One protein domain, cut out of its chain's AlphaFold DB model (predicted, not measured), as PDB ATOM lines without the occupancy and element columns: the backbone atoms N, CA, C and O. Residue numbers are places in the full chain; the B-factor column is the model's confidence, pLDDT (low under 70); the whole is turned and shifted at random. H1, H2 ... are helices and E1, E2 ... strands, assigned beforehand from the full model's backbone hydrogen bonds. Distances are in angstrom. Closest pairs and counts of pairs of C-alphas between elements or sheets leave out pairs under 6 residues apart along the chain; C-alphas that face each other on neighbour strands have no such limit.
ATOM      1  N   THR A 148     -16.190  -4.478  -4.214       89.75
ATOM      2  CA  THR A 148     -16.487  -5.308  -5.382       89.75
ATOM      3  C   THR A 148     -15.242  -6.089  -5.790       89.75
ATOM      4  O   THR A 148     -14.128  -5.721  -5.419       89.75
ATOM      5  N   VAL A 149     -15.421  -7.190  -6.517       88.75
ATOM      6  CA  VAL A 149     -14.310  -7.998  -7.027       88.75
ATOM      7  C   VAL A 149     -14.164  -7.731  -8.515       88.75
ATOM      8  O   VAL A 149     -15.051  -8.066  -9.294       88.75
ATOM      9  N   VAL A 150     -13.031  -7.160  -8.910       84.69
ATOM     10  CA  VAL A 150     -12.704  -6.890 -10.314       84.69
ATOM     11  C   VAL A 150     -11.429  -7.638 -10.643       84.69
ATOM     12  O   VAL A 150     -10.424  -7.476  -9.955       84.69
ATOM     13  N   GLN A 151     -11.472  -8.499 -11.662       84.69
ATOM     14  CA  GLN A 151     -10.309  -9.293 -12.088       84.69
ATOM     15  C   GLN A 151      -9.639 -10.052 -10.916       84.69
ATOM     16  O   GLN A 151      -8.416 -10.132 -10.814       84.69
ATOM     17  N   GLY A 152     -10.448 -10.576  -9.986       85.12
ATOM     18  CA  GLY A 152      -9.975 -11.319  -8.813       85.12
ATOM     19  C   GLY A 152      -9.409 -10.467  -7.669       85.12
ATOM     20  O   GLY A 152      -8.956 -11.029  -6.674       85.12
ATOM     21  N   ARG A 153      -9.442  -9.132  -7.766       85.94
ATOM     22  CA  ARG A 153      -9.001  -8.215  -6.705       85.94
ATOM     23  C   ARG A 153     -10.194  -7.568  -6.015       85.94
ATOM     24  O   ARG A 153     -11.131  -7.134  -6.677       85.94
ATOM     25  N   ILE A 154     -10.142  -7.496  -4.687       86.81
ATOM     26  CA  ILE A 154     -11.129  -6.767  -3.886       86.81
ATOM     27  C   ILE A 154     -10.807  -5.277  -3.989       86.81
ATOM     28  O   ILE A 154      -9.721  -4.835  -3.618       86.81
ATOM     29  N   GLU A 155     -11.760  -4.508  -4.490       88.12
ATOM     30  CA  GLU A 155     -11.655  -3.072  -4.701       88.12
ATOM     31  C   GLU A 155     -12.828  -2.338  -4.041       88.12
ATOM     32  O   GLU A 155     -13.892  -2.910  -3.809       88.12
ATOM     33  N   GLN A 156     -12.651  -1.048  -3.760       89.12
ATOM     34  CA  GLN A 156     -13.743  -0.146  -3.390       89.12
ATOM     35  C   GLN A 156     -14.771  -0.087  -4.518       89.12
ATOM     36  O   GLN A 156     -14.404   0.007  -5.690       89.12
ATOM     37  N   HIS A 157     -16.054  -0.131  -4.168       90.25
ATOM     38  CA  HIS A 157     -17.130  -0.003  -5.143       90.25
ATOM     39  C   HIS A 157     -17.280   1.463  -5.588       90.25
ATOM     40  O   HIS A 157     -17.870   2.278  -4.878       90.25
ATOM     41  N   ASN A 158     -16.814   1.802  -6.793       90.00
ATOM     42  CA  ASN A 158     -16.767   3.187  -7.289       90.00
ATOM     43  C   ASN A 158     -18.122   3.748  -7.716       90.00
ATOM     44  O   ASN A 158     -18.255   4.943  -7.953       90.00
ATOM     45  N   GLY A 159     -19.169   2.922  -7.727       86.62
ATOM     46  CA  GLY A 159     -20.537   3.433  -7.745       86.62
ATOM     47  C   GLY A 159     -20.921   4.158  -6.447       86.62
ATOM     48  O   GLY A 159     -22.012   4.718  -6.385       86.62
ATOM     49  N   MET A 160     -20.067   4.099  -5.409       88.44
ATOM     50  CA  MET A 160     -20.200   4.783  -4.114       88.44
ATOM     51  C   MET A 160     -21.605   4.648  -3.526       88.44
ATOM     52  O   MET A 160     -22.202   5.615  -3.068       88.44
ATOM     53  N   ARG A 161     -22.168   3.434  -3.644       84.50
ATOM     54  CA  ARG A 161     -23.542   3.083  -3.252       84.50
ATOM     55  C   ARG A 161     -24.603   4.107  -3.700       84.50
ATOM     56  O   ARG A 161     -25.529   4.422  -2.965       84.50
ATOM     57  N   GLY A 162     -24.465   4.621  -4.921       81.06
ATOM     58  CA  GLY A 162     -25.426   5.539  -5.527       81.06
ATOM     59  C   GLY A 162     -25.219   7.019  -5.198       81.06
ATOM     60  O   GLY A 162     -26.073   7.810  -5.578       81.06
ATOM     61  N   MET A 163     -24.112   7.406  -4.550       86.88
ATOM     62  CA  MET A 163     -23.801   8.818  -4.251       86.88
ATOM     63  C   MET A 163     -23.216   9.609  -5.425       86.88
ATOM     64  O   MET A 163     -23.088  10.834  -5.326       86.88
ATOM     65  N   LEU A 164     -22.846   8.929  -6.511       85.88
ATOM     66  CA  LEU A 164     -22.434   9.580  -7.753       85.88
ATOM     67  C   LEU A 164     -23.530  10.525  -8.249       85.88
ATOM     68  O   LEU A 164     -24.718  10.195  -8.172       85.88
ATOM     69  N   SER A 165     -23.142  11.686  -8.777       81.62
ATOM     70  CA  SER A 165     -24.113  12.616  -9.341       81.62
ATOM     71  C   SER A 165     -24.801  12.039 -10.581       81.62
ATOM     72  O   SER A 165     -24.335  11.097 -11.228       81.62
ATOM     73  N   VAL A 166     -25.904  12.678 -10.978       77.19
ATOM     74  CA  VAL A 166     -26.619  12.355 -12.222       77.19
ATOM     75  C   VAL A 166     -25.783  12.595 -13.488       77.19
ATOM     76  O   VAL A 166     -26.229  12.246 -14.577       77.19
ATOM     77  N   ARG A 167     -24.598  13.212 -13.368       77.12
ATOM     78  CA  ARG A 167     -23.673  13.500 -14.475       77.12
ATOM     79  C   ARG A 167     -22.599  12.425 -14.657       77.12
ATOM     80  O   ARG A 167     -21.806  12.530 -15.591       77.12
ATOM     81  N   ALA A 168     -22.574  11.411 -13.793       84.44
ATOM     82  CA  ALA A 168     -21.654  10.290 -13.886       84.44
ATOM     83  C   ALA A 168     -22.372   9.002 -14.328       84.44
ATOM     84  O   ALA A 168     -23.514   8.731 -13.948       84.44
ATOM     85  N   TYR A 169     -21.680   8.181 -15.115       86.12
ATOM     86  CA  TYR A 169     -22.080   6.816 -15.442       86.12
ATOM     87  C   TYR A 169     -21.209   5.837 -14.663       86.12
ATOM     88  O   TYR A 169     -19.991   5.918 -14.729       86.12
ATOM     89  N   TYR A 170     -21.813   4.888 -13.954       88.25
ATOM     90  CA  TYR A 170     -21.073   3.820 -13.283       88.25
ATOM     91  C   TYR A 170     -21.246   2.510 -14.042       88.25
ATOM     92  O   TYR A 170     -22.365   2.003 -14.129       88.25
ATOM     93  N   SER A 171     -20.137   1.959 -14.529       88.50
ATOM     94  CA  SER A 171     -20.087   0.632 -15.137       88.50
ATOM     95  C   SER A 171     -19.878  -0.420 -14.052       88.50
ATOM     96  O   SER A 171     -18.828  -0.485 -13.405       88.50
ATOM     97  N   THR A 172     -20.876  -1.283 -13.865       85.19
ATOM     98  CA  THR A 172     -20.795  -2.428 -12.941       85.19
ATOM     99  C   THR A 172     -19.806  -3.492 -13.418       85.19
ATOM    100  O   THR A 172     -19.314  -4.264 -12.598       85.19
ATOM    101  N   ARG A 173     -19.495  -3.524 -14.720       86.12
ATOM    102  CA  ARG A 173     -18.572  -4.483 -15.346       86.12
ATOM    103  C   ARG A 173     -17.117  -4.161 -15.029       86.12
ATOM    104  O   ARG A 173     -16.339  -5.047 -14.693       86.12
ATOM    105  N   SER A 174     -16.768  -2.880 -15.126       88.06
ATOM    106  CA  SER A 174     -15.395  -2.389 -14.961       88.06
ATOM    107  C   SER A 174     -15.110  -1.782 -13.586       88.06
ATOM    108  O   SER A 174     -13.949  -1.524 -13.272       88.06
ATOM    109  N   ASN A 175     -16.144  -1.560 -12.762       90.88
ATOM    110  CA  ASN A 175     -16.071  -0.761 -11.535       90.88
ATOM    111  C   ASN A 175     -15.518   0.654 -11.796       90.88
ATOM    112  O   ASN A 175     -14.762   1.186 -10.986       90.88
ATOM    113  N   THR A 176     -15.869   1.267 -12.927       91.00
ATOM    114  CA  THR A 176     -15.374   2.597 -13.317       91.00
ATOM    115  C   THR A 176     -16.530   3.592 -13.397       91.00
ATOM    116  O   THR A 176     -17.610   3.269 -13.895       91.00
ATOM    117  N   ALA A 177     -16.318   4.802 -12.871       89.88
ATOM    118  CA  ALA A 177     -17.282   5.901 -12.892       89.88
ATOM    119  C   ALA A 177     -16.892   6.964 -13.936       89.88
ATOM    120  O   ALA A 177     -16.041   7.816 -13.703       89.88
ATOM    121  N   TYR A 178     -17.501   6.934 -15.104       88.94
ATOM    122  CA  TYR A 178     -17.216   7.860 -16.189       88.94
ATOM    123  C   TYR A 178     -17.954   9.188 -16.003       88.94
ATOM    124  O   TYR A 178     -19.077   9.209 -15.499       88.94
ATOM    125  N   VAL A 179     -17.362  10.292 -16.463       87.31
ATOM    126  CA  VAL A 179     -17.974  11.636 -16.437       87.31
ATOM    127  C   VAL A 179     -18.006  12.278 -17.828       87.31
ATOM    128  O   VAL A 179     -17.357  11.806 -18.763       87.31
ATOM    129  N   ALA A 180     -18.796  13.346 -17.967       81.62
ATOM    130  CA  ALA A 180     -18.927  14.162 -19.177       81.62
ATOM    131  C   ALA A 180     -19.228  13.347 -20.458       81.62
ATOM    132  O   ALA A 180     -20.138  12.515 -20.475       81.62
ATOM    133  N   ALA A 181     -18.510  13.608 -21.556       80.12
ATOM    134  CA  ALA A 181     -18.743  12.962 -22.847       80.12
ATOM    135  C   ALA A 181     -18.409  11.461 -22.814       80.12
ATOM    136  O   ALA A 181     -19.100  10.657 -23.443       80.12
ATOM    137  N   THR A 182     -17.383  11.069 -22.055       86.25
ATOM    138  CA  THR A 182     -17.008   9.658 -21.893       86.25
ATOM    139  C   THR A 182     -18.095   8.854 -21.184       86.25
ATOM    140  O   THR A 182     -18.363   7.723 -21.575       86.25
ATOM    141  N   ALA A 183     -18.818   9.452 -20.236       84.94
ATOM    142  CA  ALA A 183     -19.944   8.789 -19.577       84.94
ATOM    143  C   ALA A 183     -21.057   8.374 -20.548       84.94
ATOM    144  O   ALA A 183     -21.567   7.261 -20.458       84.94
ATOM    145  N   GLN A 184     -21.411   9.239 -21.501       79.44
ATOM    146  CA  GLN A 184     -22.432   8.933 -22.510       79.44
ATOM    147  C   GLN A 184     -21.974   7.850 -23.483       79.44
ATOM    148  O   GLN A 184     -22.771   7.004 -23.881       79.44
ATOM    149  N   ARG A 185     -20.700   7.891 -23.888       83.25
ATOM    150  CA  ARG A 185     -20.115   6.871 -24.763       83.25
ATOM    151  C   ARG A 185     -20.098   5.516 -24.074       83.25
ATOM    152  O   ARG A 185     -20.580   4.559 -24.667       83.25
ATOM    153  N   ALA A 186     -19.644   5.472 -22.824       85.62
ATOM    154  CA  ALA A 186     -19.651   4.268 -22.007       85.62
ATOM    155  C   ALA A 186     -21.065   3.694 -21.875       85.62
ATOM    156  O   ALA A 186     -21.281   2.536 -22.209       85.62
ATOM    157  N   ALA A 187     -22.040   4.520 -21.490       82.44
ATOM    158  CA  ALA A 187     -23.424   4.084 -21.350       82.44
ATOM    159  C   ALA A 187     -23.996   3.503 -22.651       82.44
ATOM    160  O   ALA A 187     -24.494   2.383 -22.645       82.44
ATOM    161  N   ARG A 188     -23.856   4.218 -23.778       82.19
ATOM    162  CA  ARG A 188     -24.340   3.749 -25.089       82.19
ATOM    163  C   ARG A 188     -23.633   2.483 -25.553       82.19
ATOM    164  O   ARG A 188     -24.266   1.627 -26.156       82.19
ATOM    165  N   HIS A 189     -22.329   2.381 -25.316       86.06
ATOM    166  CA  HIS A 189     -21.545   1.219 -25.707       86.06
ATOM    167  C   HIS A 189     -21.991  -0.026 -24.938       86.06
ATOM    168  O   HIS A 189     -22.300  -1.039 -25.560       86.06
ATOM    169  N   GLU A 190     -22.076   0.058 -23.606       86.19
ATOM    170  CA  GLU A 190     -22.497  -1.081 -22.782       86.19
ATOM    171  C   GLU A 190     -23.964  -1.465 -23.039       86.19
ATOM    172  O   GLU A 190     -24.302  -2.642 -22.964       86.19
ATOM    173  N   GLU A 191     -24.825  -0.500 -23.382       81.81
ATOM    174  CA  GLU A 191     -26.224  -0.741 -23.762       81.81
ATOM    175  C   GLU A 191     -26.349  -1.434 -25.131       81.81
ATOM    176  O   GLU A 191     -27.122  -2.377 -25.282       81.81
ATOM    177  N   GLN A 192     -25.598  -0.980 -26.140       84.50
ATOM    178  CA  GLN A 192     -25.734  -1.466 -27.519       84.50
ATOM    179  C   GLN A 192     -24.995  -2.774 -27.781       84.50
ATOM    180  O   GLN A 192     -25.461  -3.587 -28.579       84.50
ATOM    181  N   LEU A 193     -23.820  -2.943 -27.176       84.62
ATOM    182  CA  LEU A 193     -22.914  -4.048 -27.488       84.62
ATOM    183  C   LEU A 193     -22.902  -5.128 -26.411       84.62
ATOM    184  O   LEU A 193     -22.350  -6.193 -26.655       84.62
ATOM    185  N   ASP A 194     -23.516  -4.883 -25.247       80.50
ATOM    186  CA  ASP A 194     -23.485  -5.805 -24.106       80.50
ATOM    187  C   ASP A 194     -22.043  -6.217 -23.731       80.50
ATOM    188  O   ASP A 194     -21.791  -7.315 -23.234       80.50
ATOM    189  N   GLU A 195     -21.078  -5.314 -23.928       86.50
ATOM    190  CA  GLU A 195     -19.640  -5.494 -23.684       86.50
ATOM    191  C   GLU A 195     -19.110  -4.446 -22.691       86.50
ATOM    192  O   GLU A 195     -19.774  -3.452 -22.401       86.50
ATOM    193  N   GLN A 196     -17.942  -4.693 -22.085       85.50
ATOM    194  CA  GLN A 196     -17.314  -3.732 -21.171       85.50
ATOM    195  C   GLN A 196     -16.723  -2.562 -21.963       85.50
ATOM    196  O   GLN A 196     -15.929  -2.771 -22.873       85.50
ATOM    197  N   PHE A 197     -17.009  -1.332 -21.536       85.69
ATOM    198  CA  PHE A 197     -16.368  -0.161 -22.122       85.69
ATOM    199  C   PHE A 197     -14.893  -0.016 -21.695       85.69
ATOM    200  O   PHE A 197     -14.576  -0.024 -20.500       85.69
ATOM    201  N   GLU A 198     -13.991   0.168 -22.662       83.56
ATOM    202  CA  GLU A 198     -12.543   0.305 -22.442       83.56
ATOM    203  C   GLU A 198     -12.065   1.763 -22.558       83.56
ATOM    204  O   GLU A 198     -11.547   2.198 -23.585       83.56
ATOM    205  N   ALA A 199     -12.172   2.536 -21.476       71.00
ATOM    206  CA  ALA A 199     -11.809   3.958 -21.507       71.00
ATOM    207  C   ALA A 199     -10.305   4.259 -21.613       71.00
ATOM    208  O   ALA A 199      -9.935   5.358 -22.024       71.00
ATOM    209  N   LEU A 200      -9.428   3.304 -21.278       64.44
ATOM    210  CA  LEU A 200      -7.974   3.458 -21.449       64.44
ATOM    211  C   LEU A 200      -7.583   3.697 -22.915       64.44
ATOM    212  O   LEU A 200      -6.553   4.306 -23.187       64.44
ATOM    213  N   MET A 201      -8.423   3.254 -23.852       60.81
ATOM    214  CA  MET A 201      -8.242   3.478 -25.286       60.81
ATOM    215  C   MET A 201      -8.709   4.874 -25.730       60.81
ATOM    216  O   MET A 201      -8.436   5.280 -26.857       60.81
ATOM    217  N   GLU A 202      -9.404   5.623 -24.866       63.25
ATOM    218  CA  GLU A 202     -10.071   6.871 -25.235       63.25
ATOM    219  C   GLU A 202      -9.417   8.152 -24.694       63.25
ATOM    220  O   GLU A 202      -9.691   9.226 -25.239       63.25
ATOM    221  N   GLY A 203      -8.570   8.098 -23.657       74.75
ATOM    222  CA  GLY A 203      -7.923   9.320 -23.169       74.75
ATOM    223  C   GLY A 203      -6.991   9.194 -21.955       74.75
ATOM    224  O   GLY A 203      -7.077   8.232 -21.191       74.75
ATOM    225  N   PRO A 204      -6.124  10.203 -21.735       87.62
ATOM    226  CA  PRO A 204      -5.126  10.219 -20.665       87.62
ATOM    227  C   PRO A 204      -5.734  10.300 -19.256       87.62
ATOM    228  O   PRO A 204      -5.106   9.845 -18.306       87.62
ATOM    229  N   VAL A 205      -6.963  10.817 -19.103       89.88
ATOM    230  CA  VAL A 205      -7.653  10.947 -17.800       89.88
ATOM    231  C   VAL A 205      -7.764   9.593 -17.097       89.88
ATOM    232  O   VAL A 205      -7.393   9.455 -15.935       89.88
ATOM    233  N   TYR A 206      -8.222   8.570 -17.821       90.31
ATOM    234  CA  TYR A 206      -8.400   7.224 -17.276       90.31
ATOM    235  C   TYR A 206      -7.104   6.403 -17.291       90.31
ATOM    236  O   TYR A 206      -7.074   5.319 -16.726       90.31
ATOM    237  N   ALA A 207      -6.020   6.903 -17.893       89.44
ATOM    238  CA  ALA A 207      -4.687   6.335 -17.681       89.44
ATOM    239  C   ALA A 207      -4.130   6.736 -16.306       89.44
ATOM    240  O   ALA A 207      -3.497   5.923 -15.638       89.44
ATOM    241  N   VAL A 208      -4.422   7.969 -15.882       90.69
ATOM    242  CA  VAL A 208      -4.047   8.520 -14.575       90.69
ATOM    243  C   VAL A 208      -4.944   7.999 -13.451       90.69
ATOM    244  O   VAL A 208      -4.450   7.596 -12.405       90.69
ATOM    245  N   ALA A 209      -6.258   7.954 -13.675       91.44
ATOM    246  CA  ALA A 209      -7.230   7.405 -12.734       91.44
ATOM    247  C   ALA A 209      -7.994   6.235 -13.389       91.44
ATOM    248  O   ALA A 209      -9.112   6.423 -13.881       91.44
ATOM    249  N   PRO A 210      -7.441   5.001 -13.396       88.50
ATOM    250  CA  PRO A 210      -8.021   3.841 -14.099       88.50
ATOM    251  C   PRO A 210      -9.437   3.482 -13.667       88.50
ATOM    252  O   PRO A 210     -10.248   2.965 -14.436       88.50
ATOM    253  N   ARG A 211      -9.728   3.765 -12.403       87.56
ATOM    254  CA  ARG A 211     -11.012   3.535 -11.745       87.56
ATOM    255  C   ARG A 211     -11.841   4.808 -11.584       87.56
ATOM    256  O   ARG A 211     -12.871   4.768 -10.913       87.56
ATOM    257  N   SER A 212     -11.377   5.874 -12.238       87.62
ATOM    258  CA  SER A 212     -11.911   7.226 -12.359       87.62
ATOM    259  C   SER A 212     -12.027   8.044 -11.075       87.62
ATOM    260  O   SER A 212     -11.449   9.123 -11.016       87.62
ATOM    261  N   LEU A 213     -12.723   7.560 -10.042       90.88
ATOM    262  CA  LEU A 213     -12.681   8.201  -8.729       90.88
ATOM    263  C   LEU A 213     -11.307   7.938  -8.101       90.88
ATOM    264  O   LEU A 213     -10.979   6.763  -7.917       90.88
ATOM    265  N   PRO A 214     -10.533   8.983  -7.746       91.75
ATOM    266  CA  PRO A 214      -9.203   8.800  -7.180       91.75
ATOM    267  C   PRO A 214      -9.217   7.929  -5.927       91.75
ATOM    268  O   PRO A 214      -9.829   8.266  -4.913       91.75
ATOM    269  N   GLN A 215      -8.500   6.815  -5.972       88.94
ATOM    270  CA  GLN A 215      -8.373   5.853  -4.875       88.94
ATOM    271  C   GLN A 215      -7.109   6.090  -4.046       88.94
ATOM    272  O   GLN A 215      -6.959   5.520  -2.960       88.94
ATOM    273  N   THR A 216      -6.217   6.944  -4.550       91.50
ATOM    274  CA  THR A 216      -5.015   7.404  -3.857       91.50
ATOM    275  C   THR A 216      -4.832   8.923  -4.008       91.50
ATOM    276  O   THR A 216      -5.308   9.505  -4.987       91.50
ATOM    277  N   PRO A 217      -4.135   9.587  -3.064       92.12
ATOM    278  CA  PRO A 217      -3.725  10.980  -3.231       92.12
ATOM    279  C   PRO A 217      -2.915  11.238  -4.507       92.12
ATOM    280  O   PRO A 217      -3.083  12.294  -5.103       92.12
ATOM    281  N   GLN A 218      -2.093  10.280  -4.956       93.19
ATOM    282  CA  GLN A 218      -1.336  10.412  -6.206       93.19
ATOM    283  C   GLN A 218      -2.260  10.542  -7.420       93.19
ATOM    284  O   GLN A 218      -2.095  11.458  -8.214       93.19
ATOM    285  N   GLU A 219      -3.280   9.685  -7.530       94.06
ATOM    286  CA  GLU A 219      -4.260   9.781  -8.622       94.06
ATOM    287  C   GLU A 219      -4.975  11.143  -8.610       94.06
ATOM    288  O   GLU A 219      -5.244  11.716  -9.663       94.06
ATOM    289  N   ALA A 220      -5.271  11.688  -7.425       93.81
ATOM    290  CA  ALA A 220      -5.865  13.016  -7.305       93.81
ATOM    291  C   ALA A 220      -4.886  14.126  -7.729       93.81
ATOM    292  O   ALA A 220      -5.290  15.047  -8.437       93.81
ATOM    293  N   TYR A 221      -3.614  14.025  -7.338       94.00
ATOM    294  CA  TYR A 221      -2.550  14.951  -7.728       94.00
ATOM    295  C   TYR A 221      -2.332  14.969  -9.243       94.00
ATOM    296  O   TYR A 221      -2.363  16.032  -9.857       94.00
ATOM    297  N   ASP A 222      -2.212  13.800  -9.863       94.25
ATOM    298  CA  ASP A 222      -1.983  13.671 -11.301       94.25
ATOM    299  C   ASP A 222      -3.163  14.244 -12.120       94.25
ATOM    300  O   ASP A 222      -2.973  14.857 -13.174       94.25
ATOM    301  N   LEU A 223      -4.405  14.103 -11.629       94.31
ATOM    302  CA  LEU A 223      -5.571  14.759 -12.234       94.31
ATOM    303  C   LEU A 223      -5.513  16.288 -12.101       94.31
ATOM    304  O   LEU A 223      -5.939  16.990 -13.018       94.31
ATOM    305  N   ILE A 224      -4.997  16.819 -10.989       93.50
ATOM    306  CA  ILE A 224      -4.803  18.266 -10.805       93.50
ATOM    307  C   ILE A 224      -3.722  18.786 -11.749       93.50
ATOM    308  O   ILE A 224      -3.955  19.782 -12.438       93.50
ATOM    309  N   GLU A 225      -2.583  18.096 -11.850       93.31
ATOM    310  CA  GLU A 225      -1.536  18.451 -12.812       93.31
ATOM    311  C   GLU A 225      -2.084  18.480 -14.240       93.31
ATOM    312  O   GLU A 225      -1.814  19.418 -14.989       93.31
ATOM    313  N   MET A 226      -2.933  17.515 -14.602       93.38
ATOM    314  CA  MET A 226      -3.593  17.479 -15.907       93.38
ATOM    315  C   MET A 226      -4.497  18.701 -16.160       93.38
ATOM    316  O   MET A 226      -4.577  19.197 -17.287       93.38
ATOM    317  N   ILE A 227      -5.177  19.220 -15.135       91.81
ATOM    318  CA  ILE A 227      -5.991  20.443 -15.246       91.81
ATOM    319  C   ILE A 227      -5.092  21.663 -15.490       91.81
ATOM    320  O   ILE A 227      -5.400  22.506 -16.347       91.81
ATOM    321  N   HIS A 228      -3.966  21.746 -14.782       90.81
ATOM    322  CA  HIS A 228      -3.032  22.873 -14.861       90.81
ATOM    323  C   HIS A 228      -2.127  22.842 -16.100       90.81
ATOM    324  O   HIS A 228      -1.765  23.906 -16.603       90.81
ATOM    325  N   ASP A 229      -1.822  21.669 -16.657       90.62
ATOM    326  CA  ASP A 229      -0.938  21.528 -17.817       90.62
ATOM    327  C   ASP A 229      -1.498  22.234 -19.058       90.62
ATOM    328  O   ASP A 229      -2.583  21.933 -19.556       90.62
ATOM    329  N   THR A 230      -0.738  23.176 -19.613       86.00
ATOM    330  CA  THR A 230      -1.124  23.954 -20.798       86.00
ATOM    331  C   THR A 230      -1.270  23.116 -22.068       86.00
ATOM    332  O   THR A 230      -1.946  23.557 -22.997       86.00
ATOM    333  N   HIS A 231      -0.654  21.933 -22.131       89.25
ATOM    334  CA  HIS A 231      -0.656  21.071 -23.317       89.25
ATOM    335  C   HIS A 231      -1.831  20.093 -23.337       89.25
ATOM    336  O   HIS A 231      -2.247  19.643 -24.408       89.25
ATOM    337  N   THR A 232      -2.405  19.795 -22.173       87.38
ATOM    338  CA  THR A 232      -3.572  18.928 -22.064       87.38
ATOM    339  C   THR A 232      -4.779  19.543 -22.777       87.38
ATOM    340  O   THR A 232      -5.186  20.683 -22.527       87.38
ATOM    341  N   HIS A 233      -5.409  18.766 -23.661       88.12
ATOM    342  CA  HIS A 233      -6.608  19.203 -24.371       88.12
ATOM    343  C   HIS A 233      -7.764  19.530 -23.414       88.12
ATOM    344  O   HIS A 233      -8.076  18.772 -22.500       88.12
ATOM    345  N   GLY A 234      -8.498  20.612 -23.696       85.38
ATOM    346  CA  GLY A 234      -9.515  21.143 -22.779       85.38
ATOM    347  C   GLY A 234     -10.654  20.189 -22.387       85.38
ATOM    348  O   GLY A 234     -11.259  20.390 -21.346       85.38
ATOM    349  N   HIS A 235     -10.958  19.143 -23.167       84.19
ATOM    350  CA  HIS A 235     -11.961  18.142 -22.753       84.19
ATOM    351  C   HIS A 235     -11.433  17.234 -21.643       84.19
ATOM    352  O   HIS A 235     -12.179  16.951 -20.715       84.19
ATOM    353  N   PHE A 236     -10.159  16.839 -21.698       88.31
ATOM    354  CA  PHE A 236      -9.535  16.047 -20.641       88.31
ATOM    355  C   PHE A 236      -9.410  16.846 -19.345       88.31
ATOM    356  O   PHE A 236      -9.693  16.308 -18.283       88.31
ATOM    357  N   LYS A 237      -9.124  18.153 -19.429       89.81
ATOM    358  CA  LYS A 237      -9.163  19.051 -18.261       89.81
ATOM    359  C   LYS A 237     -10.534  19.072 -17.587       89.81
ATOM    360  O   LYS A 237     -10.634  19.004 -16.368       89.81
ATOM    361  N   ILE A 238     -11.595  19.158 -18.387       87.38
ATOM    362  CA  ILE A 238     -12.976  19.189 -17.889       87.38
ATOM    363  C   ILE A 238     -13.371  17.841 -17.284       87.38
ATOM    364  O   ILE A 238     -13.991  17.811 -16.225       87.38
ATOM    365  N   GLU A 239     -12.993  16.728 -17.912       88.44
ATOM    366  CA  GLU A 239     -13.227  15.392 -17.357       88.44
ATOM    367  C   GLU A 239     -12.472  15.173 -16.040       88.44
ATOM    368  O   GLU A 239     -13.088  14.752 -15.062       88.44
ATOM    369  N   ALA A 240     -11.187  15.533 -15.977       92.19
ATOM    370  CA  ALA A 240     -10.393  15.479 -14.751       92.19
ATOM    371  C   ALA A 240     -11.022  16.330 -13.636       92.19
ATOM    372  O   ALA A 240     -11.218  15.844 -12.520       92.19
ATOM    373  N   PHE A 241     -11.436  17.565 -13.953       91.88
ATOM    374  CA  PHE A 241     -12.137  18.431 -13.006       91.88
ATOM    375  C   PHE A 241     -13.433  17.787 -12.504       91.88
ATOM    376  O   PHE A 241     -13.704  17.796 -11.305       91.88
ATOM    377  N   HIS A 242     -14.241  17.208 -13.398       89.38
ATOM    378  CA  HIS A 242     -15.487  16.561 -13.003       89.38
ATOM    379  C   HIS A 242     -15.254  15.358 -12.085       89.38
ATOM    380  O   HIS A 242     -15.989  15.227 -11.113       89.38
ATOM    381  N   LEU A 243     -14.230  14.529 -12.318       92.06
ATOM    382  CA  LEU A 243     -13.898  13.410 -11.423       92.06
ATOM    383  C   LEU A 243     -13.496  13.885 -10.023       92.06
ATOM    384  O   LEU A 243     -14.012  13.371  -9.027       92.06
ATOM    385  N   LEU A 244     -12.632  14.902  -9.939       93.81
ATOM    386  CA  LEU A 244     -12.254  15.509  -8.660       93.81
ATOM    387  C   LEU A 244     -13.468  16.123  -7.957       93.81
ATOM    388  O   LEU A 244     -13.636  15.965  -6.749       93.81
ATOM    389  N   ASN A 245     -14.342  16.791  -8.712       91.06
ATOM    390  CA  ASN A 245     -15.535  17.421  -8.163       91.06
ATOM    391  C   ASN A 245     -16.575  16.392  -7.698       91.06
ATOM    392  O   ASN A 245     -17.247  16.634  -6.699       91.06
ATOM    393  N   GLU A 246     -16.702  15.241  -8.367       90.75
ATOM    394  CA  GLU A 246     -17.523  14.124  -7.882       90.75
ATOM    395  C   GLU A 246     -16.988  13.592  -6.550       90.75
ATOM    396  O   GLU A 246     -17.754  13.473  -5.592       90.75
ATOM    397  N   LEU A 247     -15.677  13.335  -6.453       93.50
ATOM    398  CA  LEU A 247     -15.069  12.856  -5.211       93.50
ATOM    399  C   LEU A 247     -15.239  13.878  -4.076       93.50
ATOM    400  O   LEU A 247     -15.631  13.495  -2.972       93.50
ATOM    401  N   ARG A 248     -15.037  15.175  -4.355       92.69
ATOM    402  CA  ARG A 248     -15.278  16.264  -3.394       92.69
ATOM    403  C   ARG A 248     -16.732  16.295  -2.954       92.69
ATOM    404  O   ARG A 248     -17.009  16.309  -1.761       92.69
ATOM    405  N   SER A 249     -17.659  16.282  -3.909       89.88
ATOM    406  CA  SER A 249     -19.092  16.346  -3.614       89.88
ATOM    407  C   SER A 249     -19.517  15.161  -2.750       89.88
ATOM    408  O   SER A 249     -20.374  15.303  -1.889       89.88
ATOM    409  N   ILE A 250     -18.956  13.966  -2.969       91.88
ATOM    410  CA  ILE A 250     -19.179  12.811  -2.089       91.88
ATOM    411  C   ILE A 250     -18.584  13.070  -0.704       91.88
ATOM    412  O   ILE A 250     -19.294  12.882   0.276       91.88
ATOM    413  N   ALA A 251     -17.337  13.529  -0.605       92.56
ATOM    414  CA  ALA A 251     -16.690  13.801   0.678       92.56
ATOM    415  C   ALA A 251     -17.455  14.838   1.527       92.56
ATOM    416  O   ALA A 251     -17.613  14.634   2.727       92.56
ATOM    417  N   GLU A 252     -18.005  15.888   0.912       91.19
ATOM    418  CA  GLU A 252     -18.836  16.908   1.578       91.19
ATOM    419  C   GLU A 252     -20.135  16.355   2.186       91.19
ATOM    420  O   GLU A 252     -20.709  16.979   3.068       91.19
ATOM    421  N   ARG A 253     -20.606  15.188   1.737       90.62
ATOM    422  CA  ARG A 253     -21.882  14.578   2.154       90.62
ATOM    423  C   ARG A 253     -21.711  13.474   3.197       90.62
ATOM    424  O   ARG A 253     -22.633  12.693   3.449       90.62
ATOM    425  N   VAL A 254     -20.500  13.312   3.723       91.19
ATOM    426  CA  VAL A 254     -20.084  12.131   4.477       91.19
ATOM    427  C   VAL A 254     -19.259  12.566   5.669       91.19
ATOM    428  O   VAL A 254     -18.297  13.319   5.524       91.19
ATOM    429  N   HIS A 255     -19.551  11.984   6.829       91.06
ATOM    430  CA  HIS A 255     -18.812  12.287   8.041       91.06
ATOM    431  C   HIS A 255     -17.313  11.967   7.879       91.06
ATOM    432  O   HIS A 255     -16.936  10.868   7.456       91.06
ATOM    433  N   ARG A 256     -16.440  12.886   8.317       90.62
ATOM    434  CA  ARG A 256     -14.970  12.858   8.108       90.62
ATOM    435  C   ARG A 256     -14.279  11.537   8.450       90.62
ATOM    436  O   ARG A 256     -13.288  11.155   7.828       90.62
ATOM    437  N   ARG A 257     -14.806  10.807   9.435       88.88
ATOM    438  CA  ARG A 257     -14.303   9.479   9.843       88.88
ATOM    439  C   ARG A 257     -14.344   8.426   8.727       88.88
ATOM    440  O   ARG A 257     -13.592   7.460   8.791       88.88
ATOM    441  N   PHE A 258     -15.200   8.607   7.722       90.06
ATOM    442  CA  PHE A 258     -15.333   7.712   6.571       90.06
ATOM    443  C   PHE A 258     -14.629   8.229   5.317       90.06
ATOM    444  O   PHE A 258     -14.734   7.600   4.266       90.06
ATOM    445  N   TRP A 259     -13.908   9.345   5.401       90.06
ATOM    446  CA  TRP A 259     -13.082   9.787   4.288       90.06
ATOM    447  C   TRP A 259     -11.937   8.797   4.078       90.06
ATOM    448  O   TRP A 259     -11.290   8.346   5.033       90.06
ATOM    449  N   ASP A 260     -11.671   8.448   2.825       89.00
ATOM    450  CA  ASP A 260     -10.418   7.796   2.457       89.00
ATOM    451  C   ASP A 260      -9.281   8.839   2.387       89.00
ATOM    452  O   ASP A 260      -9.431   9.995   2.800       89.00
ATOM    453  N   ARG A 261      -8.080   8.418   1.984       88.31
ATOM    454  CA  ARG A 261      -6.927   9.331   1.916       88.31
ATOM    455  C   ARG A 261      -7.089  10.368   0.809       88.31
ATOM    456  O   ARG A 261      -6.763  11.525   1.045       88.31
ATOM    457  N   SER A 262      -7.624   9.973  -0.342       90.31
ATOM    458  CA  SER A 262      -7.870  10.866  -1.474       90.31
ATOM    459  C   SER A 262      -8.895  11.932  -1.115       90.31
ATOM    460  O   SER A 262      -8.644  13.107  -1.339       90.31
ATOM    461  N   MET A 263     -10.004  11.542  -0.477       92.06
ATOM    462  CA  MET A 263     -11.032  12.453   0.026       92.06
ATOM    463  C   MET A 263     -10.442  13.472   0.999       92.06
ATOM    464  O   MET A 263     -10.663  14.665   0.832       92.06
ATOM    465  N   ARG A 264      -9.648  13.037   1.990       90.62
ATOM    466  CA  ARG A 264      -8.970  13.976   2.905       90.62
ATOM    467  C   ARG A 264      -8.078  14.956   2.150       90.62
ATOM    468  O   ARG A 264      -8.077  16.135   2.476       90.62
ATOM    469  N   TRP A 265      -7.342  14.454   1.164       89.88
ATOM    470  CA  TRP A 265      -6.379  15.233   0.403       89.88
ATOM    471  C   TRP A 265      -7.053  16.298  -0.472       89.88
ATOM    472  O   TRP A 265      -6.676  17.460  -0.402       89.88
ATOM    473  N   ILE A 266      -8.117  15.953  -1.208       91.50
ATOM    474  CA  ILE A 266      -8.844  16.930  -2.043       91.50
ATOM    475  C   ILE A 266      -9.685  17.928  -1.234       91.50
ATOM    476  O   ILE A 266     -10.051  18.982  -1.749       91.50
ATOM    477  N   MET A 267     -10.051  17.582   0.005       90.88
ATOM    478  CA  MET A 267     -10.813  18.469   0.889       90.88
ATOM    479  C   MET A 267      -9.926  19.543   1.533       90.88
ATOM    480  O   MET A 267     -10.446  20.524   2.073       90.88
ATOM    481  N   ASP A 268      -8.602  19.393   1.464       88.12
ATOM    482  CA  ASP A 268      -7.654  20.434   1.839       88.12
ATOM    483  C   ASP A 268      -7.565  21.492   0.727       88.12
ATOM    484  O   ASP A 268      -6.996  21.279  -0.344       88.12
ATOM    485  N   ARG A 269      -8.113  22.681   1.007       78.69
ATOM    486  CA  ARG A 269      -8.129  23.815   0.068       78.69
ATOM    487  C   ARG A 269      -6.738  24.307  -0.328       78.69
ATOM    488  O   ARG A 269      -6.627  25.014  -1.324       78.69
ATOM    489  N   SER A 270      -5.693  23.976   0.435       82.25
ATOM    490  CA  SER A 270      -4.321  24.308   0.044       82.25
ATOM    491  C   SER A 270      -3.851  23.510  -1.177       82.25
ATOM    492  O   SER A 270      -2.986  23.989  -1.907       82.25
ATOM    493  N   GLN A 271      -4.453  22.342  -1.429       81.50
ATOM    494  CA  GLN A 271      -4.102  21.456  -2.539       81.50
ATOM    495  C   GLN A 271      -4.836  21.836  -3.830       81.50
ATOM    496  O   GLN A 271      -4.242  21.836  -4.906       81.50
ATOM    497  N   PHE A 272      -6.129  22.178  -3.742       84.00
ATOM    498  CA  PHE A 272      -6.947  22.476  -4.918       84.00
ATOM    499  C   PHE A 272      -8.113  23.425  -4.614       84.00
ATOM    500  O   PHE A 272      -8.961  23.146  -3.765       84.00
ATOM    501  N   ASP A 273      -8.194  24.529  -5.361       87.19
ATOM    502  CA  ASP A 273      -9.290  25.498  -5.272       87.19
ATOM    503  C   ASP A 273     -10.269  25.312  -6.436       87.19
ATOM    504  O   ASP A 273     -10.115  25.874  -7.520       87.19
ATOM    505  N   PHE A 274     -11.305  24.516  -6.196       85.44
ATOM    506  CA  PHE A 274     -12.338  24.204  -7.181       85.44
ATOM    507  C   PHE A 274     -13.066  25.432  -7.746       85.44
ATOM    508  O   PHE A 274     -13.447  25.398  -8.913       85.44
ATOM    509  N   ASP A 275     -13.281  26.492  -6.958       83.75
ATOM    510  CA  ASP A 275     -14.044  27.664  -7.414       83.75
ATOM    511  C   ASP A 275     -13.199  28.494  -8.391       83.75
ATOM    512  O   ASP A 275     -13.672  28.936  -9.449       83.75
ATOM    513  N   ARG A 276     -11.907  28.635  -8.070       85.00
ATOM    514  CA  ARG A 276     -10.919  29.240  -8.964       85.00
ATOM    515  C   ARG A 276     -10.755  28.421 -10.239       85.00
ATOM    516  O   ARG A 276     -10.812  28.984 -11.329       85.00
ATOM    517  N   GLU A 277     -10.573  27.107 -10.115       84.88
ATOM    518  CA  GLU A 277     -10.332  26.261 -11.284       84.88
ATOM    519  C   GLU A 277     -11.557  26.153 -12.193       84.88
ATOM    520  O   GLU A 277     -11.406  26.215 -13.412       84.88
ATOM    521  N   TRP A 278     -12.774  26.090 -11.642       80.69
ATOM    522  CA  TRP A 278     -14.000  26.106 -12.447       80.69
ATOM    523  C   TRP A 278     -14.081  27.345 -13.345       80.69
ATOM    524  O   TRP A 278     -14.426  27.248 -14.523       80.69
ATOM    525  N   SER A 279     -13.699  28.505 -12.805       79.81
ATOM    526  CA  SER A 279     -13.695  29.781 -13.527       79.81
ATOM    527  C   SER A 279     -12.666  29.823 -14.665       79.81
ATOM    528  O   SER A 279     -12.849  30.569 -15.627       79.81
ATOM    529  N   ASN A 280     -11.610  29.008 -14.584       81.69
ATOM    530  CA  ASN A 280     -10.538  28.933 -15.577       81.69
ATOM    531  C   ASN A 280     -10.804  27.898 -16.687       81.69
ATOM    532  O   ASN A 280     -10.054  27.839 -17.667       81.69
ATOM    533  N   LEU A 281     -11.849  27.069 -16.566       79.38
ATOM    534  CA  LEU A 281     -12.185  26.070 -17.583       79.38
ATOM    535  C   LEU A 281     -12.877  26.704 -18.806       79.38
ATOM    536  O   LEU A 281     -13.697  27.608 -18.646       79.38
ATOM    537  N   PRO A 282     -12.641  26.200 -20.036       73.50
ATOM    538  CA  PRO A 282     -13.253  26.747 -21.252       73.50
ATOM    539  C   PRO A 282     -14.794  26.755 -21.216       73.50
ATOM    540  O   PRO A 282     -15.423  25.697 -21.129       73.50
ATOM    541  N   SER A 283     -15.410  27.938 -21.351       62.91
ATOM    542  CA  SER A 283     -16.863  28.154 -21.203       62.91
ATOM    543  C   SER A 283     -17.724  27.324 -22.165       62.91
ATOM    544  O   SER A 283     -18.775  26.824 -21.774       62.91
ATOM    545  N   GLU A 284     -17.268  27.109 -23.405       55.09
ATOM    546  CA  GLU A 284     -18.014  26.385 -24.457       55.09
ATOM    547  C   GLU A 284     -18.297  24.910 -24.124       55.09
ATOM    548  O   GLU A 284     -19.149  24.280 -24.748       55.09
ATOM    549  N   ARG A 285     -17.603  24.338 -23.134       53.38
ATOM    550  CA  ARG A 285     -17.721  22.923 -22.749       53.38
ATOM    551  C   ARG A 285     -18.307  22.711 -21.351       53.38
ATOM    552  O   ARG A 285     -18.595  21.574 -20.992       53.38
ATOM    553  N   GLN A 286     -18.562  23.788 -20.603       54.25
ATOM    554  CA  GLN A 286     -19.260  23.742 -19.310       54.25
ATOM    555  C   GLN A 286     -20.752  23.362 -19.459       54.25
ATOM    556  O   GLN A 286     -21.407  23.010 -18.480       54.25
TER     557      GLN A 286
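What this domain is: This is residues 148 to 286 of the 648 residues of an uncharacterized protein of Agaricus bisporus var. burnettii (strain JB137-S8 / ATCC MYA-4627 / FGSC 10392) (UniProt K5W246). A two-strand hairpin, E3 and E4, with helix H1 folded back over one of its faces, extends away from a group of helices built round the long helix H4. H3 folds back beside H4, H5 lies across the end where H4 finishes, H6 runs beside H4 away from the strands, and a second small hairpin, E1 and E2, lies at the margin. The printed part has 139 residues, with four strands followed by six helices; each sheet is an antiparallel pair, E1 - E2 or E3 - E4. The class is mostly helix, and the whole is compact, with a radius of gyration of the C-alphas of 14.5 A and spans of 41 by 38 by 24 A.

How they stand to each other: Start at the hairpin of E3, residues 168 to 171, and E4, residues 176 to 179, where N 169 and O 178 are 2.8 A apart, within hydrogen-bond range. For H1, residues 180 to 193, the C-alpha closest to E3 is that of Ala 183, 5.1 A from Tyr 169. Residue 180 alone of H1 only just touches the hub H4, residues 234 to 251, with 3 pairs of C-alphas within 8 A, the closest Ala 180 and Glu 239 at 6.1 A; the helices are about perpendicular, at 89 degrees. H4 and H3, residues 217 to 228, form a helical hairpin and touch, closest at the C-alphas of Ile 227 and Lys 237, 4.6 A, with a steep tilt of 40 degrees, opposite ways. H5, residues 261 to 267, touches H4, closest at the C-alphas of Ala 251 and Met 263, 5.9 A. H2, residues 205 to 208, touches H3, closest at the C-alphas of Val 208 and Glu 219, 6.1 A. H6, residues 274 to 280, is close to H4 but not clearly touching, its Phe 274 C-alpha 7.6 A from that of Asn 245. In the hairpin of E1, residues 148 to 150, and E2, residues 153 to 156, N 148 and O 155 are 2.8 A apart, within hydrogen-bond range; both strands are apart from E3, E4 and the six helices. Every O i to N i+4 pair is within hydrogen-bond range in H3, H4, H5 and H6; H1 has 9 of 10, and H2 is too short for one.

Where its parts are: Find C-alpha 148 at (-16.487, -5.308, -5.382), where E1 begins. H4 runs 25.6 A from C-alpha 234 at (-9.515, 21.143, -22.779), H1 is 20.4 A long and H3 16.6 A. H6 ends at C-alpha 280, (-10.538, 28.933, -15.577).

The domain as a whole: The C-alphas of Leu 193 and Ser 270, the two farthest apart, are 43.7 A from each other. The printed part has no cut; E2 to E3 and H1 to H2 are long links. Look for pLDDT under 70 at residues 200 to 202 and 283 to 286; the mean of the printed part is 86.0.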